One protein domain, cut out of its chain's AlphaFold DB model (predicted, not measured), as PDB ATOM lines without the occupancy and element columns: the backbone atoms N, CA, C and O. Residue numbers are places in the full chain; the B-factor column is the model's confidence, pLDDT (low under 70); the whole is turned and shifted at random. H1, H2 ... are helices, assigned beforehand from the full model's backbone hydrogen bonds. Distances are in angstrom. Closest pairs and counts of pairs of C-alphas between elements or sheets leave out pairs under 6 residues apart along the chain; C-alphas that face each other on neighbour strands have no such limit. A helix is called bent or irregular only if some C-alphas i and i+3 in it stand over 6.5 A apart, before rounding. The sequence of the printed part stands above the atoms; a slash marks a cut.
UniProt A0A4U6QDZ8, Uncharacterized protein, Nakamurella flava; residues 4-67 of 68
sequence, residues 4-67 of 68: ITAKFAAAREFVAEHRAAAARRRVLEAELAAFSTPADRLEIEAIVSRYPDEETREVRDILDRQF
ATOM      1  N   ILE A   4     -19.413 -28.250  51.657       86.88
ATOM      2  CA  ILE A   4     -18.852 -28.958  50.500       86.88
ATOM      3  C   ILE A   4     -19.921 -29.850  49.856       86.88
ATOM      4  O   ILE A   4     -20.108 -29.810  48.643       86.88
ATOM      5  N   THR A   5     -20.684 -30.597  50.660       91.62
ATOM      6  CA  THR A   5     -21.782 -31.450  50.179       91.62
ATOM      7  C   THR A   5     -22.858 -30.632  49.466       91.62
ATOM      8  O   THR A   5     -23.321 -31.036  48.402       91.62
ATOM      9  N   ALA A   6     -23.201 -29.454  49.997       86.50
ATOM     10  CA  ALA A   6     -24.175 -28.554  49.378       86.50
ATOM     11  C   ALA A   6     -23.713 -28.046  48.000       86.50
ATOM     12  O   ALA A   6     -24.488 -28.052  47.046       86.50
ATOM     13  N   LYS A   7     -22.431 -27.678  47.859       88.19
ATOM     14  CA  LYS A   7     -21.868 -27.243  46.569       88.19
ATOM     15  C   LYS A   7     -21.881 -28.354  45.519       88.19
ATOM     16  O   LYS A   7     -22.210 -28.095  44.365       88.19
ATOM     17  N   PHE A   8     -21.562 -29.590  45.907       92.56
ATOM     18  CA  PHE A   8     -21.641 -30.728  44.988       92.56
ATOM     19  C   PHE A   8     -23.076 -31.050  44.568       92.56
ATOM     20  O   PHE A   8     -23.293 -31.401  43.410       92.56
ATOM     21  N   ALA A   9     -24.052 -30.916  45.468       91.25
ATOM     22  CA  ALA A   9     -25.461 -31.093  45.124       91.25
ATOM     23  C   ALA A   9     -25.920 -30.057  44.083       91.25
ATOM     24  O   ALA A   9     -26.409 -30.452  43.028       91.25
ATOM     25  N   ALA A  10     -25.640 -28.770  44.315       90.62
ATOM     26  CA  ALA A  10     -25.978 -27.697  43.377       90.62
ATOM     27  C   ALA A  10     -25.305 -27.881  42.004       90.62
ATOM     28  O   ALA A  10     -25.935 -27.712  40.964       90.62
ATOM     29  N   ALA A  11     -24.034 -28.295  41.977       90.38
ATOM     30  CA  ALA A  11     -23.336 -28.573  40.722       90.38
ATOM     31  C   ALA A  11     -23.967 -29.744  39.947       90.38
ATOM     32  O   ALA A  11     -24.058 -29.704  38.722       90.38
ATOM     33  N   ARG A  12     -24.413 -30.798  40.645       91.31
ATOM     34  CA  ARG A  12     -25.090 -31.940  40.012       91.31
ATOM     35  C   ARG A  12     -26.451 -31.554  39.454       91.31
ATOM     36  O   ARG A  12     -26.779 -32.004  38.363       91.31
ATOM     37  N   GLU A  13     -27.203 -30.744  40.188       93.25
ATOM     38  CA  GLU A  13     -28.494 -30.216  39.751       93.25
ATOM     39  C   GLU A  13     -28.332 -29.364  38.491       93.25
ATOM     40  O   GLU A  13     -28.922 -29.686  37.465       93.25
ATOM     41  N   PHE A  14     -27.393 -28.414  38.495       90.19
ATOM     42  CA  PHE A  14     -27.066 -27.601  37.322       90.19
ATOM     43  C   PHE A  14     -26.697 -28.447  36.091       90.19
ATOM     44  O   PHE A  14     -27.176 -28.205  34.980       90.19
ATOM     45  N   VAL A  15     -25.859 -29.477  36.272       92.81
ATOM     46  CA  VAL A  15     -25.485 -30.397  35.184       92.81
ATOM     47  C   VAL A  15     -26.684 -31.217  34.708       92.81
ATOM     48  O   VAL A  15     -26.820 -31.448  33.505       92.81
ATOM     49  N   ALA A  16     -27.544 -31.677  35.618       91.62
ATOM     50  CA  ALA A  16     -28.748 -32.423  35.271       91.62
ATOM     51  C   ALA A  16     -29.723 -31.555  34.463       91.62
ATOM     52  O   ALA A  16     -30.203 -32.003  33.422       91.62
ATOM     53  N   GLU A  17     -29.934 -30.302  34.870       92.44
ATOM     54  CA  GLU A  17     -30.747 -29.321  34.148       92.44
ATOM     55  C   GLU A  17     -30.196 -29.048  32.748       92.44
ATOM     56  O   GLU A  17     -30.936 -29.116  31.767       92.44
ATOM     57  N   HIS A  18     -28.883 -28.825  32.626       90.94
ATOM     58  CA  HIS A  18     -28.239 -28.590  31.331       90.94
ATOM     59  C   HIS A  18     -28.353 -29.800  30.406       90.94
ATOM     60  O   HIS A  18     -28.626 -29.655  29.214       90.94
ATOM     61  N   ARG A  19     -28.178 -31.012  30.941       93.00
ATOM     62  CA  ARG A  19     -28.360 -32.246  30.167       93.00
ATOM     63  C   ARG A  19     -29.809 -32.432  29.739       93.00
ATOM     64  O   ARG A  19     -30.041 -32.823  28.599       93.00
ATOM     65  N   ALA A  20     -30.767 -32.133  30.612       92.69
ATOM     66  CA  ALA A  20     -32.186 -32.195  30.289       92.69
ATOM     67  C   ALA A  20     -32.574 -31.155  29.228       92.69
ATOM     68  O   ALA A  20     -33.339 -31.470  28.320       92.69
ATOM     69  N   ALA A  21     -32.027 -29.938  29.295       91.31
ATOM     70  CA  ALA A  21     -32.215 -28.909  28.276       91.31
ATOM     71  C   ALA A  21     -31.613 -29.334  26.927       91.31
ATOM     72  O   ALA A  21     -32.292 -29.280  25.907       91.31
ATOM     73  N   ALA A  22     -30.381 -29.854  26.922       92.50
ATOM     74  CA  ALA A  22     -29.740 -30.356  25.707       92.50
ATOM     75  C   ALA A  22     -30.487 -31.556  25.100       92.50
ATOM     76  O   ALA A  22     -30.581 -31.670  23.881       92.50
ATOM     77  N   ALA A  23     -31.023 -32.455  25.931       94.69
ATOM     78  CA  ALA A  23     -31.838 -33.574  25.467       94.69
ATOM     79  C   ALA A  23     -33.154 -33.093  24.843       94.69
ATOM     80  O   ALA A  23     -33.480 -33.520  23.741       94.69
ATOM     81  N   ARG A  24     -33.863 -32.163  25.500       94.19
ATOM     82  CA  ARG A  24     -35.082 -31.546  24.954       94.19
ATOM     83  C   ARG A  24     -34.820 -30.863  23.616       94.19
ATOM     84  O   ARG A  24     -35.550 -31.111  22.665       94.19
ATOM     85  N   ARG A  25     -33.732 -30.097  23.518       92.56
ATOM     86  CA  ARG A  25     -33.342 -29.442  22.269       92.56
ATOM     87  C   ARG A  25     -33.047 -30.437  21.148       92.56
ATOM     88  O   ARG A  25     -33.512 -30.238  20.038       92.56
ATOM     89  N   ARG A  26     -32.335 -31.535  21.427       94.00
ATOM     90  CA  ARG A  26     -32.077 -32.588  20.423       94.00
ATOM     91  C   ARG A  26     -33.349 -33.270  19.932       94.00
ATOM     92  O   ARG A  26     -33.422 -33.622  18.762       94.00
ATOM     93  N   VAL A  27     -34.317 -33.491  20.823       95.56
ATOM     94  CA  VAL A  27     -35.624 -34.040  20.439       95.56
ATOM     95  C   VAL A  27     -36.337 -33.067  19.509       95.56
ATOM     96  O   VAL A  27     -36.724 -33.471  18.422       95.56
ATOM     97  N   LEU A  28     -36.402 -31.783  19.875       93.75
ATOM     98  CA  LEU A  28     -37.002 -30.752  19.030       93.75
ATOM     99  C   LEU A  28     -36.299 -30.633  17.668       93.75
ATOM    100  O   LEU A  28     -36.955 -30.560  16.636       93.75
ATOM    101  N   GLU A  29     -34.965 -30.666  17.642       94.19
ATOM    102  CA  GLU A  29     -34.187 -30.678  16.400       94.19
ATOM    103  C   GLU A  29     -34.532 -31.892  15.526       94.19
ATOM    104  O   GLU A  29     -34.685 -31.740  14.318       94.19
ATOM    105  N   ALA A  30     -34.690 -33.082  16.112       93.56
ATOM    106  CA  ALA A  30     -35.068 -34.289  15.378       93.56
ATOM    107  C   ALA A  30     -36.521 -34.248  14.871       93.56
ATOM    108  O   ALA A  30     -36.785 -34.686  13.754       93.56
ATOM    109  N   GLU A  31     -37.449 -33.714  15.667       92.75
ATOM    110  CA  GLU A  31     -38.848 -33.510  15.274       92.75
ATOM    111  C   GLU A  31     -38.950 -32.526  14.105       92.75
ATOM    112  O   GLU A  31     -39.605 -32.824  13.111       92.75
ATOM    113  N   LEU A  32     -38.246 -31.392  14.178       93.00
ATOM    114  CA  LEU A  32     -38.220 -30.396  13.105       93.00
ATOM    115  C   LEU A  32     -37.505 -30.909  11.850       93.00
ATOM    116  O   LEU A  32     -37.960 -30.647  10.741       93.00
ATOM    117  N   ALA A  33     -36.459 -31.725  12.003       91.12
ATOM    118  CA  ALA A  33     -35.763 -32.335  10.871       91.12
ATOM    119  C   ALA A  33     -36.638 -33.324  10.079       91.12
ATOM    120  O   ALA A  33     -36.337 -33.606   8.919       91.12
ATOM    121  N   ALA A  34     -37.716 -33.855  10.671       90.12
ATOM    122  CA  ALA A  34     -38.672 -34.691   9.946       90.12
ATOM    123  C   ALA A  34     -39.439 -33.899   8.867       90.12
ATOM    124  O   ALA A  34     -39.822 -34.465   7.844       90.12
ATOM    125  N   PHE A  35     -39.602 -32.590   9.058       88.06
ATOM    126  CA  PHE A  35     -40.292 -31.664   8.159       88.06
ATOM    127  C   PHE A  35     -39.344 -31.087   7.102       88.06
ATOM    128  O   PHE A  35     -39.175 -29.881   7.010       88.06
ATOM    129  N   SER A  36     -38.675 -31.955   6.343       86.00
ATOM    130  CA  SER A  36     -37.493 -31.622   5.523       86.00
ATOM    131  C   SER A  36     -37.752 -30.913   4.183       86.00
ATOM    132  O   SER A  36     -36.793 -30.589   3.478       86.00
ATOM    133  N   THR A  37     -39.006 -30.681   3.781       91.88
ATOM    134  CA  THR A  37     -39.292 -30.060   2.476       91.88
ATOM    135  C   THR A  37     -39.452 -28.537   2.571       91.88
ATOM    136  O   THR A  37     -39.839 -28.011   3.616       91.88
ATOM    137  N   PRO A  38     -39.232 -27.788   1.470       90.94
ATOM    138  CA  PRO A  38     -39.520 -26.352   1.449       90.94
ATOM    139  C   PRO A  38     -40.982 -26.012   1.774       90.94
ATOM    140  O   PRO A  38     -41.254 -24.953   2.333       90.94
ATOM    141  N   ALA A  39     -41.922 -26.900   1.429       93.62
ATOM    142  CA  ALA A  39     -43.335 -26.727   1.751       93.62
ATOM    143  C   ALA A  39     -43.586 -26.862   3.259       93.62
ATOM    144  O   ALA A  39     -44.264 -26.008   3.829       93.62
ATOM    145  N   ASP A  40     -42.978 -27.860   3.907       91.94
ATOM    146  CA  ASP A  40     -43.091 -28.027   5.360       91.94
ATOM    147  C   ASP A  40     -42.483 -26.826   6.101       91.94
ATOM    148  O   ASP A  40     -43.067 -26.316   7.057       91.94
ATOM    149  N   ARG A  41     -41.344 -26.303   5.618       90.62
ATOM    150  CA  ARG A  41     -40.728 -25.084   6.166       90.62
ATOM    151  C   ARG A  41     -41.695 -23.901   6.126       90.62
ATOM    152  O   ARG A  41     -41.872 -23.233   7.143       90.62
ATOM    153  N   LEU A  42     -42.340 -23.661   4.982       92.94
ATOM    154  CA  LEU A  42     -43.322 -22.580   4.834       92.94
ATOM    155  C   LEU A  42     -44.513 -22.753   5.786       92.94
ATOM    156  O   LEU A  42     -45.006 -21.770   6.339       92.94
ATOM    157  N   GLU A  43     -44.975 -23.986   5.989       94.69
ATOM    158  CA  GLU A  43     -46.065 -24.277   6.919       94.69
ATOM    159  C   GLU A  43     -45.672 -23.968   8.368       94.69
ATOM    160  O   GLU A  43     -46.406 -23.269   9.075       94.69
ATOM    161  N   ILE A  44     -44.491 -24.416   8.801       93.12
ATOM    162  CA  ILE A  44     -44.001 -24.155  10.159       93.12
ATOM    163  C   ILE A  44     -43.763 -22.654  10.365       93.12
ATOM    164  O   ILE A  44     -44.172 -22.114  11.393       93.12
ATOM    165  N   GLU A  45     -43.180 -21.950   9.391       93.19
ATOM    166  CA  GLU A  45     -43.010 -20.491   9.448       93.19
ATOM    167  C   GLU A  45     -44.357 -19.765   9.563       93.19
ATOM    168  O   GLU A  45     -44.498 -18.834  10.362       93.19
ATOM    169  N   ALA A  46     -45.377 -20.221   8.831       95.25
ATOM    170  CA  ALA A  46     -46.724 -19.672   8.923       95.25
ATOM    171  C   ALA A  46     -47.346 -19.894  10.309       95.25
ATOM    172  O   ALA A  46     -48.010 -18.995  10.828       95.25
ATOM    173  N   ILE A  47     -47.126 -21.054  10.934       94.69
ATOM    174  CA  ILE A  47     -47.585 -21.326  12.303       94.69
ATOM    175  C   ILE A  47     -46.850 -20.428  13.299       94.69
ATOM    176  O   ILE A  47     -47.495 -19.738  14.087       94.69
ATOM    177  N   VAL A  48     -45.519 -20.398  13.230       94.38
ATOM    178  CA  VAL A  48     -44.646 -19.636  14.130       94.38
ATOM    179  C   VAL A  48     -44.942 -18.137  14.076       94.38
ATOM    180  O   VAL A  48     -44.971 -17.489  15.117       94.38
ATOM    181  N   SER A  49     -45.244 -17.589  12.895       94.69
ATOM    182  CA  SER A  49     -45.567 -16.163  12.724       94.69
ATOM    183  C   SER A  49     -46.794 -15.674  13.511       94.69
ATOM    184  O   SER A  49     -46.989 -14.468  13.650       94.69
ATOM    185  N   ARG A  50     -47.625 -16.587  14.035       96.94
ATOM    186  CA  ARG A  50     -48.812 -16.263  14.846       96.94
ATOM    187  C   ARG A  50     -48.499 -16.033  16.325       96.94
ATOM    188  O   ARG A  50     -49.388 -15.609  17.059       96.94
ATOM    189  N   TYR A  51     -47.276 -16.329  16.756       96.31
ATOM    190  CA  TYR A  51     -46.841 -16.243  18.148       96.31
ATOM    191  C   TYR A  51     -45.738 -15.190  18.320       96.31
ATOM    192  O   TYR A  51     -45.036 -14.879  17.354       96.31
ATOM    193  N   PRO A  52     -45.551 -14.650  19.538       96.00
ATOM    194  CA  PRO A  52     -44.463 -13.726  19.829       96.00
ATOM    195  C   PRO A  52     -43.086 -14.312  19.508       96.00
ATOM    196  O   PRO A  52     -42.841 -15.518  19.639       96.00
ATOM    197  N   ASP A  53     -42.155 -13.434  19.141       91.06
ATOM    198  CA  ASP A  53     -40.801 -13.841  18.771       91.06
ATOM    199  C   ASP A  53     -40.042 -14.476  19.935       91.06
ATOM    200  O   ASP A  53     -39.261 -15.403  19.716       91.06
ATOM    201  N   GLU A  54     -40.281 -14.035  21.176       93.94
ATOM    202  CA  GLU A  54     -39.659 -14.658  22.344       93.94
ATOM    203  C   GLU A  54     -40.018 -16.138  22.518       93.94
ATOM    204  O   GLU A  54     -39.148 -16.915  22.908       93.94
ATOM    205  N   GLU A  55     -41.255 -16.526  22.202       93.12
ATOM    206  CA  GLU A  55     -41.762 -17.889  22.398       93.12
ATOM    207  C   GLU A  55     -41.277 -18.836  21.302       93.12
ATOM    208  O   GLU A  55     -41.093 -20.030  21.526       93.12
ATOM    209  N   THR A  56     -41.032 -18.299  20.109       95.25
ATOM    210  CA  THR A  56     -40.738 -19.088  18.910       95.25
ATOM    211  C   THR A  56     -39.290 -18.978  18.435       95.25
ATOM    212  O   THR A  56     -38.917 -19.608  17.444       95.25
ATOM    213  N   ARG A  57     -38.444 -18.223  19.150       94.62
ATOM    214  CA  ARG A  57     -37.021 -18.036  18.825       94.62
ATOM    215  C   ARG A  57     -36.275 -19.356  18.633       94.62
ATOM    216  O   ARG A  57     -35.555 -19.494  17.656       94.62
ATOM    217  N   GLU A  58     -36.465 -20.328  19.528       94.62
ATOM    218  CA  GLU A  58     -35.761 -21.617  19.441       94.62
ATOM    219  C   GLU A  58     -36.134 -22.395  18.173       94.62
ATOM    220  O   GLU A  58     -35.256 -22.954  17.521       94.62
ATOM    221  N   VAL A  59     -37.414 -22.384  17.791       93.50
ATOM    222  CA  VAL A  59     -37.886 -23.044  16.567       93.50
ATOM    223  C   VAL A  59     -37.279 -22.373  15.334       93.50
ATOM    224  O   VAL A  59     -36.741 -23.071  14.477       93.50
ATOM    225  N   ARG A  60     -37.288 -21.032  15.265       93.00
ATOM    226  CA  ARG A  60     -36.674 -20.289  14.149       93.00
ATOM    227  C   ARG A  60     -35.173 -20.563  14.034       93.00
ATOM    228  O   ARG A  60     -34.711 -20.922  12.957       93.00
ATOM    229  N   ASP A  61     -34.443 -20.511  15.149       94.31
ATOM    230  CA  ASP A  61     -33.004 -20.810  15.190       94.31
ATOM    231  C   ASP A  61     -32.679 -22.227  14.685       94.31
ATOM    232  O   ASP A  61     -31.628 -22.452  14.081       94.31
ATOM    233  N   ILE A  62     -33.536 -23.211  14.979       93.94
ATOM    234  CA  ILE A  62     -33.350 -24.589  14.511       93.94
ATOM    235  C   ILE A  62     -33.632 -24.690  13.010       93.94
ATOM    236  O   ILE A  62     -32.821 -25.275  12.290       93.94
ATOM    237  N   LEU A  63     -34.729 -24.102  12.529       90.69
ATOM    238  CA  LEU A  63     -35.079 -24.118  11.107       90.69
ATOM    239  C   LEU A  63     -33.996 -23.445  10.256       90.69
ATOM    240  O   LEU A  63     -33.552 -24.024   9.270       90.69
ATOM    241  N   ASP A  64     -33.488 -22.287  10.673       91.50
ATOM    242  CA  ASP A  64     -32.427 -21.576   9.947       91.50
ATOM    243  C   ASP A  64     -31.114 -22.375   9.875       91.50
ATOM    244  O   ASP A  64     -30.325 -22.214   8.947       91.50
ATOM    245  N   ARG A  65     -30.864 -23.267  10.841       90.50
ATOM    246  CA  ARG A  65     -29.699 -24.168  10.825       90.50
ATOM    247  C   ARG A  65     -29.892 -25.399   9.947       90.50
ATOM    248  O   ARG A  65     -28.905 -25.938   9.454       90.50
ATOM    249  N   GLN A  66     -31.121 -25.896   9.836       88.69
ATOM    250  CA  GLN A  66     -31.436 -27.133   9.117       88.69
ATOM    251  C   GLN A  66     -31.695 -26.899   7.624       88.69
ATOM    252  O   GLN A  66     -31.414 -27.783   6.817       88.69
ATOM    253  N   PHE A  67     -32.190 -25.716   7.262       79.56
ATOM    254  CA  PHE A  67     -32.528 -25.331   5.896       79.56
ATOM    255  C   PHE A  67     -31.552 -24.259   5.412       79.56
ATOM    256  O   PHE A  67     -31.816 -23.067   5.556       79.56
TER     257      PHE A  67
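This is residues 4 to 67 of the 68 residues of an uncharacterized protein of Nakamurella flava (UniProt A0A4U6QDZ8). A long helix, H1, sticks out as an arm with residues 4 to 24; its last part joins a small head in which H2 and H3 fold back as a helical hairpin. The printed part has 64 residues with three named helices, H1, H2, H3, and no named strand: all helix. It is only just extended, close to loose, with a radius of gyration of the C-alphas of 16.3 A and spans of 54 by 24 by 13 A.

H1, residues 4 to 33, touches H3, residues 53 to 66, with residues 29 to 33 alone, at a steep tilt of 65 degrees, the same way; the closest C-alphas, of Glu 29 and Ile 62, are 6.4 A apart. H2, residues 38 to 48, is apart from H1. H2 and H3 touch as a hairpin, at a shallow tilt of 13 degrees, opposite ways; the closest C-alphas, of Val 48 and Thr 56, are 6.2 A apart. Every O i to N i+4 pair is within hydrogen-bond range in H1 and H2, and 8 of 10 in H3.

H1 runs 43.2 A from C-alpha 4 at (-18.852, -28.958, 50.500). H2 spans 15.2 A. H3 spans 18.9 A to C-alpha 66 at (-31.436, -27.133, 9.117) and is irregular: C-alphas 55 and 58 are 7.7 A apart.

The farthest C-alphas, of Ile 4 and Ala 39, are 54.6 A apart. Both links are tight. The printed part has no cut, and no printed residue is under 70 in pLDDT.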